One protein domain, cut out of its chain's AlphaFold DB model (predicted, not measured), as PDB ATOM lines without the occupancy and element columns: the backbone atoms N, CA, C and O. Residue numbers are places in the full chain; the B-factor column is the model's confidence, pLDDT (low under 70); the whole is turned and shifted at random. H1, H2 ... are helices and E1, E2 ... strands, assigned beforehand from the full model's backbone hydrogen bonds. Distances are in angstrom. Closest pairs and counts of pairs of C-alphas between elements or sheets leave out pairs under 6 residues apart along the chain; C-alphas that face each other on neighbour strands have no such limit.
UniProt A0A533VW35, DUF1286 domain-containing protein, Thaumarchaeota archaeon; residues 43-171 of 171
ATOM      1  N   SER A  43     -25.433 -22.833  24.607       91.06
ATOM      2  CA  SER A  43     -25.913 -21.623  25.290       91.06
ATOM      3  C   SER A  43     -27.245 -21.840  26.014       91.06
ATOM      4  O   SER A  43     -27.471 -21.218  27.050       91.06
ATOM      5  N   PHE A  44     -28.080 -22.778  25.552       94.88
ATOM      6  CA  PHE A  44     -29.274 -23.223  26.273       94.88
ATOM      7  C   PHE A  44     -28.925 -23.829  27.640       94.88
ATOM      8  O   PHE A  44     -29.474 -23.411  28.663       94.88
ATOM      9  N   PHE A  45     -27.982 -24.777  27.686       94.88
ATOM     10  CA  PHE A  45     -27.559 -25.392  28.949       94.88
ATOM     11  C   PHE A  45     -26.802 -24.416  29.852       94.88
ATOM     12  O   PHE A  45     -26.993 -24.445  31.068       94.88
ATOM     13  N   VAL A  46     -26.007 -23.509  29.279       93.81
ATOM     14  CA  VAL A  46     -25.362 -22.422  30.033       93.81
ATOM     15  C   VAL A  46     -26.412 -21.506  30.663       93.81
ATOM     16  O   VAL A  46     -26.318 -21.215  31.853       93.81
ATOM     17  N   ALA A  47     -27.442 -21.093  29.920       96.50
ATOM     18  CA  ALA A  47     -28.529 -20.273  30.454       96.50
ATOM     19  C   ALA A  47     -29.304 -20.996  31.567       96.50
ATOM     20  O   ALA A  47     -29.644 -20.380  32.581       96.50
ATOM     21  N   LEU A  48     -29.541 -22.304  31.413       97.31
ATOM     22  CA  LEU A  48     -30.185 -23.127  32.436       97.31
ATOM     23  C   LEU A  48     -29.348 -23.157  33.720       97.31
ATOM     24  O   LEU A  48     -29.857 -22.845  34.797       97.31
ATOM     25  N   TRP A  49     -28.057 -23.472  33.602       96.94
ATOM     26  CA  TRP A  49     -27.119 -23.482  34.723       96.94
ATOM     27  C   TRP A  49     -27.029 -22.116  35.414       96.94
ATOM     28  O   TRP A  49     -27.220 -22.029  36.630       96.94
ATOM     29  N   LEU A  50     -26.793 -21.045  34.650       97.44
ATOM     30  CA  LEU A  50     -26.666 -19.688  35.186       97.44
ATOM     31  C   LEU A  50     -27.934 -19.246  35.907       97.44
ATOM     32  O   LEU A  50     -27.842 -18.584  36.939       97.44
ATOM     33  N   THR A  51     -29.108 -19.641  35.409       97.50
ATOM     34  CA  THR A  51     -30.381 -19.331  36.064       97.50
ATOM     35  C   THR A  51     -30.405 -19.877  37.486       97.50
ATOM     36  O   THR A  51     -30.671 -19.129  38.428       97.50
ATOM     37  N   PHE A  52     -30.067 -21.157  37.663       97.12
ATOM     38  CA  PHE A  52     -30.002 -21.756  38.993       97.12
ATOM     39  C   PHE A  52     -28.890 -21.143  39.844       97.12
ATOM     40  O   PHE A  52     -29.137 -20.806  41.002       97.12
ATOM     41  N   ALA A  53     -27.689 -20.974  39.289       96.94
ATOM     42  CA  ALA A  53     -26.530 -20.489  40.029       96.94
ATOM     43  C   ALA A  53     -26.731 -19.055  40.548       96.94
ATOM     44  O   ALA A  53     -26.537 -18.798  41.738       96.94
ATOM     45  N   VAL A  54     -27.178 -18.132  39.691       97.44
ATOM     46  CA  VAL A  54     -27.369 -16.717  40.047       97.44
ATOM     47  C   VAL A  54     -28.549 -16.539  40.998       97.44
ATOM     48  O   VAL A  54     -28.386 -15.886  42.028       97.44
ATOM     49  N   ASN A  55     -29.707 -17.151  40.721       96.44
ATOM     50  CA  ASN A  55     -30.863 -17.034  41.617       96.44
ATOM     51  C   ASN A  55     -30.565 -17.624  42.999       96.44
ATOM     52  O   ASN A  55     -30.884 -17.006  44.013       96.44
ATOM     53  N   THR A  56     -29.900 -18.784  43.046       94.00
ATOM     54  CA  THR A  56     -29.512 -19.409  44.316       94.00
ATOM     55  C   THR A  56     -28.512 -18.541  45.070       94.00
ATOM     56  O   THR A  56     -28.683 -18.348  46.270       94.00
ATOM     57  N   LEU A  57     -27.499 -17.980  44.396       94.00
ATOM     58  CA  LEU A  57     -26.546 -17.071  45.036       94.00
ATOM     59  C   LEU A  57     -27.270 -15.860  45.638       94.00
ATOM     60  O   LEU A  57     -27.042 -15.529  46.802       94.00
ATOM     61  N   ILE A  58     -28.161 -15.220  44.877       92.69
ATOM     62  CA  ILE A  58     -28.877 -14.028  45.345       92.69
ATOM     63  C   ILE A  58     -29.739 -14.344  46.571       92.69
ATOM     64  O   ILE A  58     -29.643 -13.607  47.556       92.69
ATOM     65  N   ASP A  59     -30.519 -15.431  46.552       89.69
ATOM     66  CA  ASP A  59     -31.374 -15.825  47.681       89.69
ATOM     67  C   ASP A  59     -30.532 -16.270  48.899       89.69
ATOM     68  O   ASP A  59     -30.726 -15.761  50.006       89.69
ATOM     69  N   VAL A  60     -29.553 -17.170  48.721       86.38
ATOM     70  CA  VAL A  60     -28.754 -17.738  49.831       86.38
ATOM     71  C   VAL A  60     -27.944 -16.664  50.553       86.38
ATOM     72  O   VAL A  60     -27.968 -16.602  51.781       86.38
ATOM     73  N   PHE A  61     -27.267 -15.785  49.813       83.44
ATOM     74  CA  PHE A  61     -26.484 -14.698  50.413       83.44
ATOM     75  C   PHE A  61     -27.319 -13.440  50.693       83.44
ATOM     76  O   PHE A  61     -26.844 -12.498  51.332       83.44
ATOM     77  N   GLY A  62     -28.567 -13.404  50.225       73.19
ATOM     78  CA  GLY A  62     -29.480 -12.283  50.416       73.19
ATOM     79  C   GLY A  62     -30.380 -12.387  51.627       73.19
ATOM     80  O   GLY A  62     -30.859 -11.354  52.096       73.19
ATOM     81  N   HIS A  63     -30.606 -13.586  52.153       70.56
ATOM     82  CA  HIS A  63     -31.470 -13.786  53.305       70.56
ATOM     83  C   HIS A  63     -30.691 -13.679  54.616       70.56
ATOM     84  O   HIS A  63     -30.107 -14.640  55.106       70.56
ATOM     85  N   THR A  64     -30.735 -12.497  55.231       59.41
ATOM     86  CA  THR A  64     -30.341 -12.315  56.633       59.41
ATOM     87  C   THR A  64     -31.603 -12.214  57.488       59.41
ATOM     88  O   THR A  64     -32.553 -11.522  57.127       59.41
ATOM     89  N   ARG A  65     -31.650 -12.894  58.637       57.34
ATOM     90  CA  ARG A  65     -32.730 -12.700  59.616       57.34
ATOM     91  C   ARG A  65     -32.295 -11.666  60.645       57.34
ATOM     92  O   ARG A  65     -31.229 -11.807  61.239       57.34
ATOM     93  N   LYS A  66     -33.124 -10.650  60.882       49.97
ATOM     94  CA  LYS A  66     -32.970  -9.734  62.021       49.97
ATOM     95  C   LYS A  66     -34.254  -9.800  62.835       49.97
ATOM     96  O   LYS A  66     -35.305  -9.421  62.327       49.97
ATOM     97  N   ASN A  67     -34.168 -10.294  64.069       49.81
ATOM     98  CA  ASN A  67     -35.317 -10.485  64.963       49.81
ATOM     99  C   ASN A  67     -36.452 -11.302  64.307       49.81
ATOM    100  O   ASN A  67     -37.598 -10.866  64.303       49.81
ATOM    101  N   ASP A  68     -36.117 -12.428  63.664       53.38
ATOM    102  CA  ASP A  68     -37.040 -13.295  62.900       53.38
ATOM    103  C   ASP A  68     -37.767 -12.657  61.705       53.38
ATOM    104  O   ASP A  68     -38.536 -13.324  61.010       53.38
ATOM    105  N   ILE A  69     -37.454 -11.405  61.371       48.97
ATOM    106  CA  ILE A  69     -37.921 -10.765  60.146       48.97
ATOM    107  C   ILE A  69     -36.908 -11.081  59.034       48.97
ATOM    108  O   ILE A  69     -35.718 -10.774  59.188       48.97
ATOM    109  N   PRO A  70     -37.330 -11.689  57.909       59.12
ATOM    110  CA  PRO A  70     -36.460 -11.869  56.755       59.12
ATOM    111  C   PRO A  70     -36.127 -10.498  56.156       59.12
ATOM    112  O   PRO A  70     -37.002  -9.789  55.652       59.12
ATOM    113  N   ILE A  71     -34.853 -10.117  56.220       66.75
ATOM    114  CA  ILE A  71     -34.325  -8.890  55.626       66.75
ATOM    115  C   ILE A  71     -33.467  -9.270  54.423       66.75
ATOM    116  O   ILE A  71     -32.612 -10.154  54.490       66.75
ATOM    117  N   ARG A  72     -33.707  -8.580  53.309       75.62
ATOM    118  CA  ARG A  72     -32.875  -8.682  52.111       75.62
ATOM    119  C   ARG A  72     -31.578  -7.915  52.319       75.62
ATOM    120  O   ARG A  72     -31.608  -6.769  52.760       75.62
ATOM    121  N   SER A  73     -30.452  -8.529  51.988       81.50
ATOM    122  CA  SER A  73     -29.151  -7.871  52.046       81.50
ATOM    123  C   SER A  73     -28.993  -6.871  50.901       81.50
ATOM    124  O   SER A  73     -29.250  -7.199  49.742       81.50
ATOM    125  N   PHE A  74     -28.480  -5.675  51.206       82.50
ATOM    126  CA  PHE A  74     -28.049  -4.715  50.184       82.50
ATOM    127  C   PHE A  74     -27.028  -5.332  49.214       82.50
ATOM    128  O   PHE A  74     -27.006  -4.964  48.046       82.50
ATOM    129  N   ILE A  75     -26.219  -6.294  49.674       85.88
ATOM    130  CA  ILE A  75     -25.129  -6.898  48.895       85.88
ATOM    131  C   ILE A  75     -25.652  -7.689  47.692       85.88
ATOM    132  O   ILE A  75     -25.019  -7.653  46.639       85.88
ATOM    133  N   THR A  76     -26.798  -8.361  47.804       85.38
ATOM    134  CA  THR A  76     -27.339  -9.193  46.712       85.38
ATOM    135  C   THR A  76     -28.676  -8.712  46.168       85.38
ATOM    136  O   THR A  76     -29.055  -9.128  45.084       85.38
ATOM    137  N   HIS A  77     -29.381  -7.822  46.871       91.56
ATOM    138  CA  HIS A  77     -30.688  -7.304  46.452       91.56
ATOM    139  C   HIS A  77     -30.652  -5.804  46.128       91.56
ATOM    140  O   HIS A  77     -31.617  -5.083  46.383       91.56
ATOM    141  N   SER A  78     -29.532  -5.315  45.591       92.50
ATOM    142  CA  SER A  78     -29.390  -3.951  45.077       92.50
ATOM    143  C   SER A  78     -29.243  -3.955  43.566       92.50
ATOM    144  O   SER A  78     -28.503  -4.768  43.013       92.50
ATOM    145  N   VAL A  79     -29.890  -2.983  42.919       93.50
ATOM    146  CA  VAL A  79     -29.822  -2.742  41.466       93.50
ATOM    147  C   VAL A  79     -28.375  -2.556  40.991       93.50
ATOM    148  O   VAL A  79     -28.082  -2.815  39.835       93.50
ATOM    149  N   PHE A  80     -27.452  -2.165  41.878       92.94
ATOM    150  CA  PHE A  80     -26.038  -1.992  41.533       92.94
ATOM    151  C   PHE A  80     -25.171  -3.221  41.814       92.94
ATOM    152  O   PHE A  80     -24.239  -3.478  41.064       92.94
ATOM    153  N   THR A  81     -25.438  -3.976  42.883       93.81
ATOM    154  CA  THR A  81     -24.535  -5.058  43.317       93.81
ATOM    155  C   THR A  81     -24.979  -6.439  42.851       93.81
ATOM    156  O   THR A  81     -24.124  -7.271  42.557       93.81
ATOM    157  N   ALA A  82     -26.286  -6.703  42.727       94.56
ATOM    158  CA  ALA A  82     -26.775  -7.987  42.221       94.56
ATOM    159  C   ALA A  82     -26.268  -8.287  40.797       94.56
ATOM    160  O   ALA A  82     -25.804  -9.404  40.565       94.56
ATOM    161  N   PRO A  83     -26.256  -7.313  39.860       96.75
ATOM    162  CA  PRO A  83     -25.677  -7.520  38.537       96.75
ATOM    163  C   PRO A  83     -24.191  -7.869  38.567       96.75
ATOM    164  O   PRO A  83     -23.750  -8.643  37.731       96.75
ATOM    165  N   LEU A  84     -23.422  -7.346  39.531       96.31
ATOM    166  CA  LEU A  84     -22.000  -7.677  39.666       96.31
ATOM    167  C   LEU A  84     -21.810  -9.145  40.055       96.31
ATOM    168  O   LEU A  84     -20.951  -9.816  39.491       96.31
ATOM    169  N   TRP A  85     -22.646  -9.668  40.957       96.25
ATOM    170  CA  TRP A  85     -22.661 -11.099  41.272       96.25
ATOM    171  C   TRP A  85     -23.086 -11.948  40.076       96.25
ATOM    172  O   TRP A  85     -22.453 -12.963  39.791       96.25
ATOM    173  N   GLY A  86     -24.120 -11.508  39.354       97.06
ATOM    174  CA  GLY A  86     -24.555 -12.139  38.111       97.06
ATOM    175  C   GLY A  86     -23.422 -12.216  37.086       97.06
ATOM    176  O   GLY A  86     -23.107 -13.300  36.604       97.06
ATOM    177  N   ALA A  87     -22.761 -11.090  36.815       96.94
ATOM    178  CA  ALA A  87     -21.617 -11.009  35.910       96.94
ATOM    179  C   ALA A  87     -20.467 -11.914  36.363       96.94
ATOM    180  O   ALA A  87     -19.928 -12.655  35.550       96.94
ATOM    181  N   ALA A  88     -20.120 -11.898  37.654       95.56
ATOM    182  CA  ALA A  88     -19.041 -12.715  38.199       95.56
ATOM    183  C   ALA A  88     -19.304 -14.219  38.019       95.56
ATOM    184  O   ALA A  88     -18.417 -14.937  37.558       95.56
ATOM    185  N   ILE A  89     -20.521 -14.699  38.315       96.31
ATOM    186  CA  ILE A  89     -20.899 -16.100  38.061       96.31
ATOM    187  C   ILE A  89     -20.906 -16.396  36.559       96.31
ATOM    188  O   ILE A  89     -20.452 -17.464  36.147       96.31
ATOM    189  N   GLY A  90     -21.409 -15.461  35.751       95.38
ATOM    190  CA  GLY A  90     -21.414 -15.536  34.294       95.38
ATOM    191  C   GLY A  90     -20.018 -15.781  33.734       95.38
ATOM    192  O   GLY A  90     -19.787 -16.787  33.073       95.38
ATOM    193  N   ILE A  91     -19.070 -14.909  34.080       93.12
ATOM    194  CA  ILE A  91     -17.665 -15.012  33.673       93.12
ATOM    195  C   ILE A  91     -17.055 -16.309  34.203       93.12
ATOM    196  O   ILE A  91     -16.481 -17.064  33.426       93.12
ATOM    197  N   ALA A  92     -17.219 -16.621  35.492       92.94
ATOM    198  CA  ALA A  92     -16.647 -17.831  36.085       92.94
ATOM    199  C   ALA A  92     -17.161 -19.119  35.417       92.94
ATOM    200  O   ALA A  92     -16.385 -20.043  35.189       92.94
ATOM    201  N   THR A  93     -18.447 -19.167  35.059       91.38
ATOM    202  CA  THR A  93     -19.063 -20.303  34.351       91.38
ATOM    203  C   THR A  93     -18.394 -20.562  33.005       91.38
ATOM    204  O   THR A  93     -18.271 -21.715  32.601       91.38
ATOM    205  N   ILE A  94     -17.958 -19.502  32.324       88.69
ATOM    206  CA  ILE A  94     -17.276 -19.604  31.037       88.69
ATOM    207  C   ILE A  94     -15.792 -19.907  31.262       88.69
ATOM    208  O   ILE A  94     -15.307 -20.932  30.802       88.69
ATOM    209  N   VAL A  95     -15.087 -19.076  32.031       87.69
ATOM    210  CA  VAL A  95     -13.624 -19.118  32.195       87.69
ATOM    211  C   VAL A  95     -13.123 -20.404  32.858       87.69
ATOM    212  O   VAL A  95     -12.076 -20.918  32.461       87.69
ATOM    213  N   LEU A  96     -13.832 -20.944  33.858       87.00
ATOM    214  CA  LEU A  96     -13.357 -22.117  34.606       87.00
ATOM    215  C   LEU A  96     -13.133 -23.342  33.698       87.00
ATOM    216  O   LEU A  96     -12.032 -23.891  33.742       87.00
ATOM    217  N   PRO A  97     -14.086 -23.757  32.840       83.88
ATOM    218  CA  PRO A  97     -13.842 -24.791  31.838       83.88
ATOM    219  C   PRO A  97     -12.639 -24.511  30.928       83.88
ATOM    220  O   PRO A  97     -11.797 -25.391  30.767       83.88
ATOM    221  N   TYR A  98     -12.516 -23.302  30.361       83.44
ATOM    222  CA  TYR A  98     -11.394 -22.981  29.465       83.44
ATOM    223  C   TYR A  98     -10.044 -23.126  30.174       83.44
ATOM    224  O   TYR A  98      -9.123 -23.727  29.625       83.44
ATOM    225  N   SER A  99      -9.956 -22.659  31.421       82.31
ATOM    226  CA  SER A  99      -8.755 -22.784  32.249       82.31
ATOM    227  C   SER A  99      -8.432 -24.244  32.594       82.31
ATOM    228  O   SER A  99      -7.297 -24.684  32.429       82.31
ATOM    229  N   LEU A 100      -9.433 -25.033  33.004       86.88
ATOM    230  CA  LEU A 100      -9.247 -26.436  33.397       86.88
ATOM    231  C   LEU A 100      -8.862 -27.350  32.227       86.88
ATOM    232  O   LEU A 100      -8.112 -28.305  32.421       86.88
ATOM    233  N   PHE A 101      -9.366 -27.066  31.024       85.12
ATOM    234  CA  PHE A 101      -9.099 -27.860  29.821       85.12
ATOM    235  C   PHE A 101      -8.033 -27.242  28.904       85.12
ATOM    236  O   PHE A 101      -7.807 -27.756  27.808       85.12
ATOM    237  N   ASN A 102      -7.366 -26.167  29.343       83.06
ATOM    238  CA  ASN A 102      -6.345 -25.437  28.586       83.06
ATOM    239  C   ASN A 102      -6.814 -25.026  27.174       83.06
ATOM    240  O   ASN A 102      -6.082 -25.138  26.187       83.06
ATOM    241  N   LEU A 103      -8.068 -24.586  27.079       78.50
ATOM    242  CA  LEU A 103      -8.681 -24.094  25.851       78.50
ATOM    243  C   LEU A 103      -8.478 -22.575  25.750       78.50
ATOM    244  O   LEU A 103      -8.477 -21.868  26.756       78.50
ATOM    245  N   SER A 104      -8.354 -22.050  24.531       74.19
ATOM    246  CA  SER A 104      -8.289 -20.603  24.304       74.19
ATOM    247  C   SER A 104      -9.628 -19.952  24.646       74.19
ATOM    248  O   SER A 104     -10.639 -20.272  24.019       74.19
ATOM    249  N   ALA A 105      -9.628 -19.044  25.620       64.88
ATOM    250  CA  ALA A 105     -10.818 -18.293  25.989       64.88
ATOM    251  C   ALA A 105     -11.251 -17.361  24.844       64.88
ATOM    252  O   ALA A 105     -10.433 -16.632  24.280       64.88
ATOM    253  N   ASP A 106     -12.540 -17.396  24.506       77.31
ATOM    254  CA  ASP A 106     -13.159 -16.472  23.557       77.31
ATOM    255  C   ASP A 106     -13.831 -15.333  24.336       77.31
ATOM    256  O   ASP A 106     -14.824 -15.536  25.042       77.31
ATOM    257  N   SER A 107     -13.290 -14.121  24.200       76.88
ATOM    258  CA  SER A 107     -13.769 -12.936  24.916       76.88
ATOM    259  C   SER A 107     -15.219 -12.571  24.575       76.88
ATOM    260  O   SER A 107     -15.919 -11.996  25.414       76.88
ATOM    261  N   ALA A 108     -15.718 -12.944  23.391       79.38
ATOM    262  CA  ALA A 108     -17.120 -12.739  23.033       79.38
ATOM    263  C   ALA A 108     -18.050 -13.644  23.858       79.38
ATOM    264  O   ALA A 108     -19.130 -13.220  24.282       79.38
ATOM    265  N   PHE A 109     -17.620 -14.875  24.138       80.12
ATOM    266  CA  PHE A 109     -18.402 -15.837  24.913       80.12
ATOM    267  C   PHE A 109     -18.385 -15.519  26.416       80.12
ATOM    268  O   PHE A 109     -19.399 -15.683  27.097       80.12
ATOM    269  N   GLU A 110     -17.283 -14.967  26.931       82.44
ATOM    270  CA  GLU A 110     -17.218 -14.420  28.295       82.44
ATOM    271  C   GLU A 110     -18.185 -13.248  28.487       82.44
ATOM    272  O   GLU A 110     -18.927 -13.207  29.474       82.44
ATOM    273  N   LEU A 111     -18.222 -12.319  27.525       87.00
ATOM    274  CA  LEU A 111     -19.135 -11.178  27.559       87.00
ATOM    275  C   LEU A 111     -20.600 -11.631  27.493       87.00
ATOM    276  O   LEU A 111     -21.443 -11.087  28.211       87.00
ATOM    277  N   LEU A 112     -20.896 -12.661  26.693       89.25
ATOM    278  CA  LEU A 112     -22.215 -13.294  26.658       89.25
ATOM    279  C   LEU A 112     -22.586 -13.878  28.028       89.25
ATOM    280  O   LEU A 112     -23.678 -13.610  28.533       89.25
ATOM    281  N   GLY A 113     -21.679 -14.636  28.654       92.44
ATOM    282  CA  GLY A 113     -21.884 -15.203  29.989       92.44
ATOM    283  C   GLY A 113     -22.139 -14.126  31.045       92.44
ATOM    284  O   GLY A 113     -23.101 -14.226  31.811       92.44
ATOM    285  N   ALA A 114     -21.335 -13.061  31.045       95.12
ATOM    286  CA  ALA A 114     -21.515 -11.910  31.927       95.12
ATOM    287  C   ALA A 114     -22.881 -11.234  31.712       95.12
ATOM    288  O   ALA A 114     -23.608 -10.981  32.675       95.12
ATOM    289  N   GLY A 115     -23.254 -10.985  30.453       95.94
ATOM    290  CA  GLY A 115     -24.527 -10.363  30.081       95.94
ATOM    291  C   GLY A 115     -25.745 -11.200  30.480       95.94
ATOM    292  O   GLY A 115     -26.727 -10.658  30.999       95.94
ATOM    293  N   LEU A 116     -25.672 -12.523  30.316       96.69
ATOM    294  CA  LEU A 116     -26.703 -13.447  30.794       96.69
ATOM    295  C   LEU A 116     -26.814 -13.418  32.317       96.69
ATOM    296  O   LEU A 116     -27.916 -13.279  32.846       96.69
ATOM    297  N   GLY A 117     -25.686 -13.483  33.024       97.81
ATOM    298  CA  GLY A 117     -25.663 -13.413  34.482       97.81
ATOM    299  C   GLY A 117     -26.272 -12.115  35.024       97.81
ATOM    300  O   GLY A 117     -27.098 -12.151  35.938       97.81
ATOM    301  N   VAL A 118     -25.934 -10.972  34.419       98.12
ATOM    302  CA  VAL A 118     -26.529  -9.658  34.728       98.12
ATOM    303  C   VAL A 118     -28.037  -9.657  34.483       98.12
ATOM    304  O   VAL A 118     -28.801  -9.192  35.328       98.12
ATOM    305  N   THR A 119     -28.472 -10.198  33.344       97.88
ATOM    306  CA  THR A 119     -29.892 -10.289  32.985       97.88
ATOM    307  C   THR A 119     -30.669 -11.100  34.016       97.88
ATOM    308  O   THR A 119     -31.718 -10.656  34.480       97.88
ATOM    309  N   ILE A 120     -30.147 -12.261  34.416       98.44
ATOM    310  CA  ILE A 120     -30.780 -13.134  35.411       98.44
ATOM    311  C   ILE A 120     -30.864 -12.426  36.766       98.44
ATOM    312  O   ILE A 120     -31.911 -12.469  37.413       98.44
ATOM    313  N   ALA A 121     -29.805 -11.720  37.174       97.75
ATOM    314  CA  ALA A 121     -29.819 -10.933  38.403       97.75
ATOM    315  C   ALA A 121     -30.893  -9.834  38.363       97.75
ATOM    316  O   ALA A 121     -31.649  -9.677  39.320       97.75
ATOM    317  N   TYR A 122     -31.024  -9.105  37.251       97.75
ATOM    318  CA  TYR A 122     -32.085  -8.107  37.109       97.75
ATOM    319  C   TYR A 122     -33.482  -8.718  37.049       97.75
ATOM    320  O   TYR A 122     -34.399  -8.152  37.641       97.75
ATOM    321  N   ALA A 123     -33.659  -9.864  36.394       97.75
ATOM    322  CA  ALA A 123     -34.929 -10.583  36.385       97.75
ATOM    323  C   ALA A 123     -35.343 -10.989  37.809       97.75
ATOM    324  O   ALA A 123     -36.495 -10.786  38.193       97.75
ATOM    325  N   HIS A 124     -34.387 -11.453  38.620       96.12
ATOM    326  CA  HIS A 124     -34.607 -11.731  40.036       96.12
ATOM    327  C   HIS A 124     -35.067 -10.478  40.792       96.12
ATOM    328  O   HIS A 124     -36.120 -10.478  41.430       96.12
ATOM    329  N   LEU A 125     -34.312  -9.378  40.676       95.25
ATOM    330  CA  LEU A 125     -34.648  -8.114  41.334       95.25
ATOM    331  C   LEU A 125     -35.992  -7.544  40.875       95.25
ATOM    332  O   LEU A 125     -36.700  -6.949  41.682       95.25
ATOM    333  N   LEU A 126     -36.348  -7.707  39.603       95.06
ATOM    334  CA  LEU A 126     -37.610  -7.227  39.054       95.06
ATOM    335  C   LEU A 126     -38.795  -7.900  39.749       95.06
ATOM    336  O   LEU A 126     -39.682  -7.207  40.245       95.06
ATOM    337  N   LEU A 127     -38.787  -9.234  39.832       93.81
ATOM    338  CA  LEU A 127     -39.820  -9.990  40.545       93.81
ATOM    339  C   LEU A 127     -39.886  -9.569  42.015       93.81
ATOM    340  O   LEU A 127     -40.962  -9.315  42.566       93.81
ATOM    341  N   ASP A 128     -38.722  -9.405  42.627       91.62
ATOM    342  CA  ASP A 128     -38.595  -9.000  44.014       91.62
ATOM    343  C   ASP A 128     -39.070  -7.567  44.284       91.62
ATOM    344  O   ASP A 128     -39.635  -7.310  45.356       91.62
ATOM    345  N   ALA A 129     -38.936  -6.663  43.313       91.75
ATOM    346  CA  ALA A 129     -39.414  -5.288  43.377       91.75
ATOM    347  C   ALA A 129     -40.948  -5.195  43.373       91.75
ATOM    348  O   ALA A 129     -41.491  -4.240  43.926       91.75
ATOM    349  N   PHE A 130     -41.672  -6.172  42.818       90.50
ATOM    350  CA  PHE A 130     -43.141  -6.197  42.901       90.50
ATOM    351  C   PHE A 130     -43.658  -6.542  44.301       90.50
ATOM    352  O   PHE A 130     -44.791  -6.192  44.644       90.50
ATOM    353  N   THR A 131     -42.840  -7.193  45.124       87.50
ATOM    354  CA  THR A 131     -43.224  -7.580  46.485       87.50
ATOM    355  C   THR A 131     -43.040  -6.434  47.480       87.50
ATOM    356  O   THR A 131     -42.192  -5.562  47.301       87.50
ATOM    357  N   GLN A 132     -43.748  -6.485  48.609       84.94
ATOM    358  CA  GLN A 132     -43.519  -5.612  49.773       84.94
ATOM    359  C   GLN A 132     -42.078  -5.678  50.312       84.94
ATOM    360  O   GLN A 132     -41.633  -4.791  51.042       84.94
ATOM    361  N   ALA A 133     -41.340  -6.739  49.965       81.25
ATOM    362  CA  ALA A 133     -39.947  -6.883  50.337       81.25
ATOM    363  C   ALA A 133     -38.991  -6.060  49.450       81.25
ATOM    364  O   ALA A 133     -37.860  -5.823  49.872       81.25
ATOM    365  N   GLY A 134     -39.421  -5.593  48.277       87.44
ATOM    366  CA  GLY A 134     -38.694  -4.630  47.449       87.44
ATOM    367  C   GLY A 134     -37.225  -4.958  47.134       87.44
ATOM    368  O   GLY A 134     -36.709  -6.040  47.416       87.44
ATOM    369  N   VAL A 135     -36.526  -3.980  46.571       91.12
ATOM    370  CA  VAL A 135     -35.086  -4.036  46.272       91.12
ATOM    371  C   VAL A 135     -34.414  -2.725  46.662       91.12
ATOM    372  O   VAL A 135     -35.081  -1.715  46.897       91.12
ATOM    373  N   TYR A 136     -33.092  -2.727  46.761       91.19
ATOM    374  CA  TYR A 136     -32.320  -1.529  47.061       91.19
ATOM    375  C   TYR A 136     -31.965  -0.752  45.792       91.19
ATOM    376  O   TYR A 136     -31.372  -1.287  44.857       91.19
ATOM    377  N   LEU A 137     -32.259   0.546  45.809       89.75
ATOM    378  CA  LEU A 137     -31.736   1.538  44.880       89.75
ATOM    379  C   LEU A 137     -30.805   2.469  45.667       89.75
ATOM    380  O   LEU A 137     -31.236   3.417  46.332       89.75
ATOM    381  N   GLY A 138     -29.512   2.139  45.663       85.88
ATOM    382  CA  GLY A 138     -28.541   2.770  46.555       85.88
ATOM    383  C   GLY A 138     -28.924   2.541  48.021       85.88
ATOM    384  O   GLY A 138     -29.189   1.419  48.437       85.88
ATOM    385  N   ARG A 139     -29.004   3.603  48.826       83.00
ATOM    386  CA  ARG A 139     -29.365   3.484  50.254       83.00
ATOM    387  C   ARG A 139     -30.871   3.360  50.515       83.00
ATOM    388  O   ARG A 139     -31.269   3.216  51.667       83.00
ATOM    389  N   ARG A 140     -31.714   3.461  49.482       86.25
ATOM    390  CA  ARG A 140     -33.178   3.442  49.616       86.25
ATOM    391  C   ARG A 140     -33.737   2.091  49.199       86.25
ATOM    392  O   ARG A 140     -33.230   1.475  48.269       86.25
ATOM    393  N   ARG A 141     -34.807   1.653  49.861       87.56
ATOM    394  CA  ARG A 141     -35.576   0.470  49.466       87.56
ATOM    395  C   ARG A 141     -36.780   0.914  48.644       87.56
ATOM    396  O   ARG A 141     -37.500   1.813  49.072       87.56
ATOM    397  N   ILE A 142     -36.981   0.288  47.492       88.69
ATOM    398  CA  ILE A 142     -38.100   0.554  46.590       88.69
ATOM    399  C   ILE A 142     -38.918  -0.720  46.385       88.69
ATOM    400  O   ILE A 142     -38.367  -1.814  46.280       88.69
ATOM    401  N   ALA A 143     -40.236  -0.573  46.331       89.50
ATOM    402  CA  ALA A 143     -41.167  -1.612  45.918       89.50
ATOM    403  C   ALA A 143     -42.183  -0.978  44.964       89.50
ATOM    404  O   ALA A 143     -42.648   0.135  45.199       89.50
ATOM    405  N   ILE A 144     -42.487  -1.665  43.867       87.88
ATOM    406  CA  ILE A 144     -43.335  -1.156  42.788       87.88
ATOM    407  C   ILE A 144     -44.806  -1.342  43.166       87.88
ATOM    408  O   ILE A 144     -45.551  -0.374  43.258       87.88
ATOM    409  N   ALA A 145     -45.221  -2.582  43.433       83.62
ATOM    410  CA  ALA A 145     -46.629  -2.922  43.659       83.62
ATOM    411  C   ALA A 145     -46.959  -3.290  45.112       83.62
ATOM    412  O   ALA A 145     -48.130  -3.437  45.444       83.62
ATOM    413  N   HIS A 146     -45.945  -3.439  45.978       87.06
ATOM    414  CA  HIS A 146     -46.107  -3.800  47.393       87.06
ATOM    415  C   HIS A 146     -46.954  -5.068  47.616       87.06
ATOM    416  O   HIS A 146     -47.615  -5.221  48.641       87.06
ATOM    417  N   MET A 147     -46.928  -5.997  46.657       86.00
ATOM    418  CA  MET A 147     -47.702  -7.231  46.726       86.00
ATOM    419  C   MET A 147     -47.187  -8.124  47.855       86.00
ATOM    420  O   MET A 147     -45.996  -8.114  48.187       86.00
ATOM    421  N   SER A 148     -48.071  -8.945  48.423       83.56
ATOM    422  CA  SER A 148     -47.633  -9.962  49.377       83.56
ATOM    423  C   SER A 148     -46.590 -10.877  48.735       83.56
ATOM    424  O   SER A 148     -46.716 -11.272  47.576       83.56
ATOM    425  N   TYR A 149     -45.570 -11.231  49.514       72.38
ATOM    426  CA  TYR A 149     -44.474 -12.107  49.088       72.38
ATOM    427  C   TYR A 149     -44.967 -13.480  48.600       72.38
ATOM    428  O   TYR A 149     -44.351 -14.122  47.758       72.38
ATOM    429  N   ASP A 150     -46.108 -13.919  49.119       80.19
ATOM    430  CA  ASP A 150     -46.717 -15.222  48.883       80.19
ATOM    431  C   ASP A 150     -47.938 -15.162  47.947       80.19
ATOM    432  O   ASP A 150     -48.816 -16.028  48.000       80.19
ATOM    433  N   ASN A 151     -48.013 -14.130  47.101       87.44
ATOM    434  CA  ASN A 151     -49.094 -13.962  46.137       87.44
ATOM    435  C   ASN A 151     -49.004 -15.023  45.023       87.44
ATOM    436  O   ASN A 151     -48.180 -14.931  44.110       87.44
ATOM    437  N   THR A 152     -49.868 -16.038  45.087       89.44
ATOM    438  CA  THR A 152     -49.913 -17.141  44.116       89.44
ATOM    439  C   THR A 152     -50.231 -16.670  42.698       89.44
ATOM    440  O   THR A 152     -49.604 -17.145  41.757       89.44
ATOM    441  N   ALA A 153     -51.156 -15.719  42.530       89.94
ATOM    442  CA  ALA A 153     -51.556 -15.231  41.210       89.94
ATOM    443  C   ALA A 153     -50.398 -14.521  40.494       89.94
ATOM    444  O   ALA A 153     -50.162 -14.765  39.314       89.94
ATOM    445  N   LEU A 154     -49.630 -13.705  41.226       90.62
ATOM    446  CA  LEU A 154     -48.450 -13.025  40.687       90.62
ATOM    447  C   LEU A 154     -47.373 -14.027  40.247       90.62
ATOM    448  O   LEU A 154     -46.837 -13.914  39.149       90.62
ATOM    449  N   ASN A 155     -47.091 -15.030  41.084       93.38
ATOM    450  CA  ASN A 155     -46.124 -16.076  40.755       93.38
ATOM    451  C   ASN A 155     -46.544 -16.859  39.499       93.38
ATOM    452  O   ASN A 155     -45.743 -17.038  38.584       93.38
ATOM    453  N   LEU A 156     -47.815 -17.266  39.411       94.50
ATOM    454  CA  LEU A 156     -48.340 -17.952  38.228       94.50
ATOM    455  C   LEU A 156     -48.256 -17.082  36.969       94.50
ATOM    456  O   LEU A 156     -47.861 -17.585  35.922       94.50
ATOM    457  N   ALA A 157     -48.562 -15.785  37.065       95.19
ATOM    458  CA  ALA A 157     -48.458 -14.869  35.932       95.19
ATOM    459  C   ALA A 157     -47.024 -14.797  35.379       95.19
ATOM    460  O   ALA A 157     -46.830 -14.880  34.167       95.19
ATOM    461  N   PHE A 158     -46.013 -14.714  36.248       96.50
ATOM    462  CA  PHE A 158     -44.611 -14.689  35.818       96.50
ATOM    463  C   PHE A 158     -44.089 -16.045  35.333       96.50
ATOM    464  O   PHE A 158     -43.276 -16.075  34.412       96.50
ATOM    465  N   ILE A 159     -44.584 -17.159  35.883       97.50
ATOM    466  CA  ILE A 159     -44.321 -18.498  35.331       97.50
ATOM    467  C   ILE A 159     -44.858 -18.583  33.901       97.50
ATOM    468  O   ILE A 159     -44.115 -18.945  32.994       97.50
ATOM    469  N   VAL A 160     -46.125 -18.210  33.686       98.06
ATOM    470  CA  VAL A 160     -46.747 -18.222  32.353       98.06
ATOM    471  C   VAL A 160     -45.986 -17.305  31.402       98.06
ATOM    472  O   VAL A 160     -45.666 -17.724  30.295       98.06
ATOM    473  N   LEU A 161     -45.626 -16.096  31.833       98.12
ATOM    474  CA  LEU A 161     -44.825 -15.180  31.023       98.12
ATOM    475  C   LEU A 161     -43.462 -15.781  30.648       98.12
ATOM    476  O   LEU A 161     -43.071 -15.711  29.487       98.12
ATOM    477  N   GLY A 162     -42.760 -16.411  31.595       97.94
ATOM    478  CA  GLY A 162     -41.496 -17.103  31.328       97.94
ATOM    479  C   GLY A 162     -41.647 -18.230  30.304       97.94
ATOM    480  O   GLY A 162     -40.852 -18.328  29.371       97.94
ATOM    481  N   LEU A 163     -42.705 -19.037  30.421       98.12
ATOM    482  CA  LEU A 163     -43.007 -20.101  29.460       98.12
ATOM    483  C   LEU A 163     -43.380 -19.555  28.075       98.12
ATOM    484  O   LEU A 163     -42.974 -20.135  27.072       98.12
ATOM    485  N   LEU A 164     -44.106 -18.438  28.003       98.31
ATOM    486  CA  LEU A 164     -44.421 -17.773  26.736       98.31
ATOM    487  C   LEU A 164     -43.159 -17.227  26.061       98.31
ATOM    488  O   LEU A 164     -42.988 -17.424  24.861       98.31
ATOM    489  N   LEU A 165     -42.259 -16.594  26.819       98.25
ATOM    490  CA  LEU A 165     -40.964 -16.134  26.304       98.25
ATOM    491  C   LEU A 165     -40.134 -17.302  25.766       98.25
ATOM    492  O   LEU A 165     -39.572 -17.197  24.678       98.25
ATOM    493  N   LEU A 166     -40.116 -18.425  26.490       97.00
ATOM    494  CA  LEU A 166     -39.457 -19.649  26.044       97.00
ATOM    495  C   LEU A 166     -40.085 -20.196  24.753       97.00
ATOM    496  O   LEU A 166     -39.358 -20.529  23.825       97.00
ATOM    497  N   ALA A 167     -41.416 -20.259  24.668       97.12
ATOM    498  CA  ALA A 167     -42.112 -20.731  23.473       97.12
ATOM    499  C   ALA A 167     -41.802 -19.848  22.255       97.12
ATOM    500  O   ALA A 167     -41.369 -20.357  21.229       97.12
ATOM    501  N   VAL A 168     -41.916 -18.524  22.390       97.00
ATOM    502  CA  VAL A 168     -41.597 -17.553  21.321       97.00
ATOM    503  C   VAL A 168     -40.121 -17.599  20.903       97.00
ATOM    504  O   VAL A 168     -39.758 -17.151  19.820       97.00
ATOM    505  N   ALA A 169     -39.234 -18.081  21.770       96.19
ATOM    506  CA  ALA A 169     -37.823 -18.220  21.440       96.19
ATOM    507  C   ALA A 169     -37.509 -19.479  20.620       96.19
ATOM    508  O   ALA A 169     -36.478 -19.503  19.948       96.19
ATOM    509  N   LEU A 170     -38.352 -20.512  20.716       93.56
ATOM    510  CA  LEU A 170     -38.133 -21.832  20.118       93.56
ATOM    511  C   LEU A 170     -38.997 -22.099  18.874       93.56
ATOM    512  O   LEU A 170     -38.663 -23.004  18.111       93.56
ATOM    513  N   PHE A 171     -40.080 -21.339  18.685       90.62
ATOM    514  CA  PHE A 171     -41.021 -21.430  17.564       90.62
ATOM    515  C   PHE A 171     -41.080 -20.104  16.802       90.62
ATOM    516  O   PHE A 171     -41.154 -20.161  15.555       90.62
TER     517      PHE A 171
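What this domain is: This is residues 43 to 171 of the 171 residues of the protein "DUF1286 domain-containing protein" of Thaumarchaeota archaeon (UniProt A0A533VW35). A helical hairpin, H2 and H3, makes the core, and H1 crosses it at a slant; two small strand hairpins, E1 with E2 and E3 with E4, sit at one end. H4 stands off from the other helices, and residues 159 to 171 stick out. The printed part has 129 residues, with four named helices and four named strands in the order H1 E1 E2 H2 H3 E3 E4 H4; its class is mostly helix, and both two-stranded sheets are antiparallel. It is compact, with a radius of gyration of the C-alphas of 16.2 A and spans of 48 by 37 by 22 A.

How they stand to each other: E1, residues 63 to 66, and E2, residues 69 to 72, form an antiparallel hairpin; N 71 and O 64 are within hydrogen-bond range at 2.8 A. H1, residues 43 to 62, touches H2, residues 82 to 100, opposite ways at a steep tilt of 51 degrees; their closest C-alphas, Val 54 and Gly 86, are 5.7 A apart. H3, residues 107 to 130, touches H1 with residues 116 to 124 alone, the same way at a steep tilt of 48 degrees; the closest C-alphas, Thr 51 and Ile 120, are 6.2 A apart. H2 and H3 touch as a helical hairpin, opposite ways at a shallow tilt of 32 degrees, only just short of steep; the closest C-alphas, Gly 86 and Gly 117, are 4.0 A apart. E3, residues 135 to 137, and E4, residues 140 to 142, form an antiparallel hairpin, with N 137 and O 140 within hydrogen-bond range at 2.8 A. H4, residues 152 to 170, and H3 are only just apart, at 8.2 A. Every O i to N i+4 pair is within hydrogen-bond range in H1, H3 and H4, and 13 of 15 in H2.

Where its parts are: H1 begins at C-alpha 43 (-25.913, -21.623, 25.290) and is 27.0 A long. H2 measures 26.9 A, with a kink of 27 degrees near residue 94, and H3 35.1 A. H4 measures 27.1 A and ends at C-alpha 170 (-38.133, -21.832, 20.118).

The domain as a whole: The C-alphas farthest apart, Asn 67 and Ser 104, are 49.9 A apart. The printed part has no cut and no long link. Its mean pLDDT is 88.2; residues 64 to 71 and residue 105 are under 70.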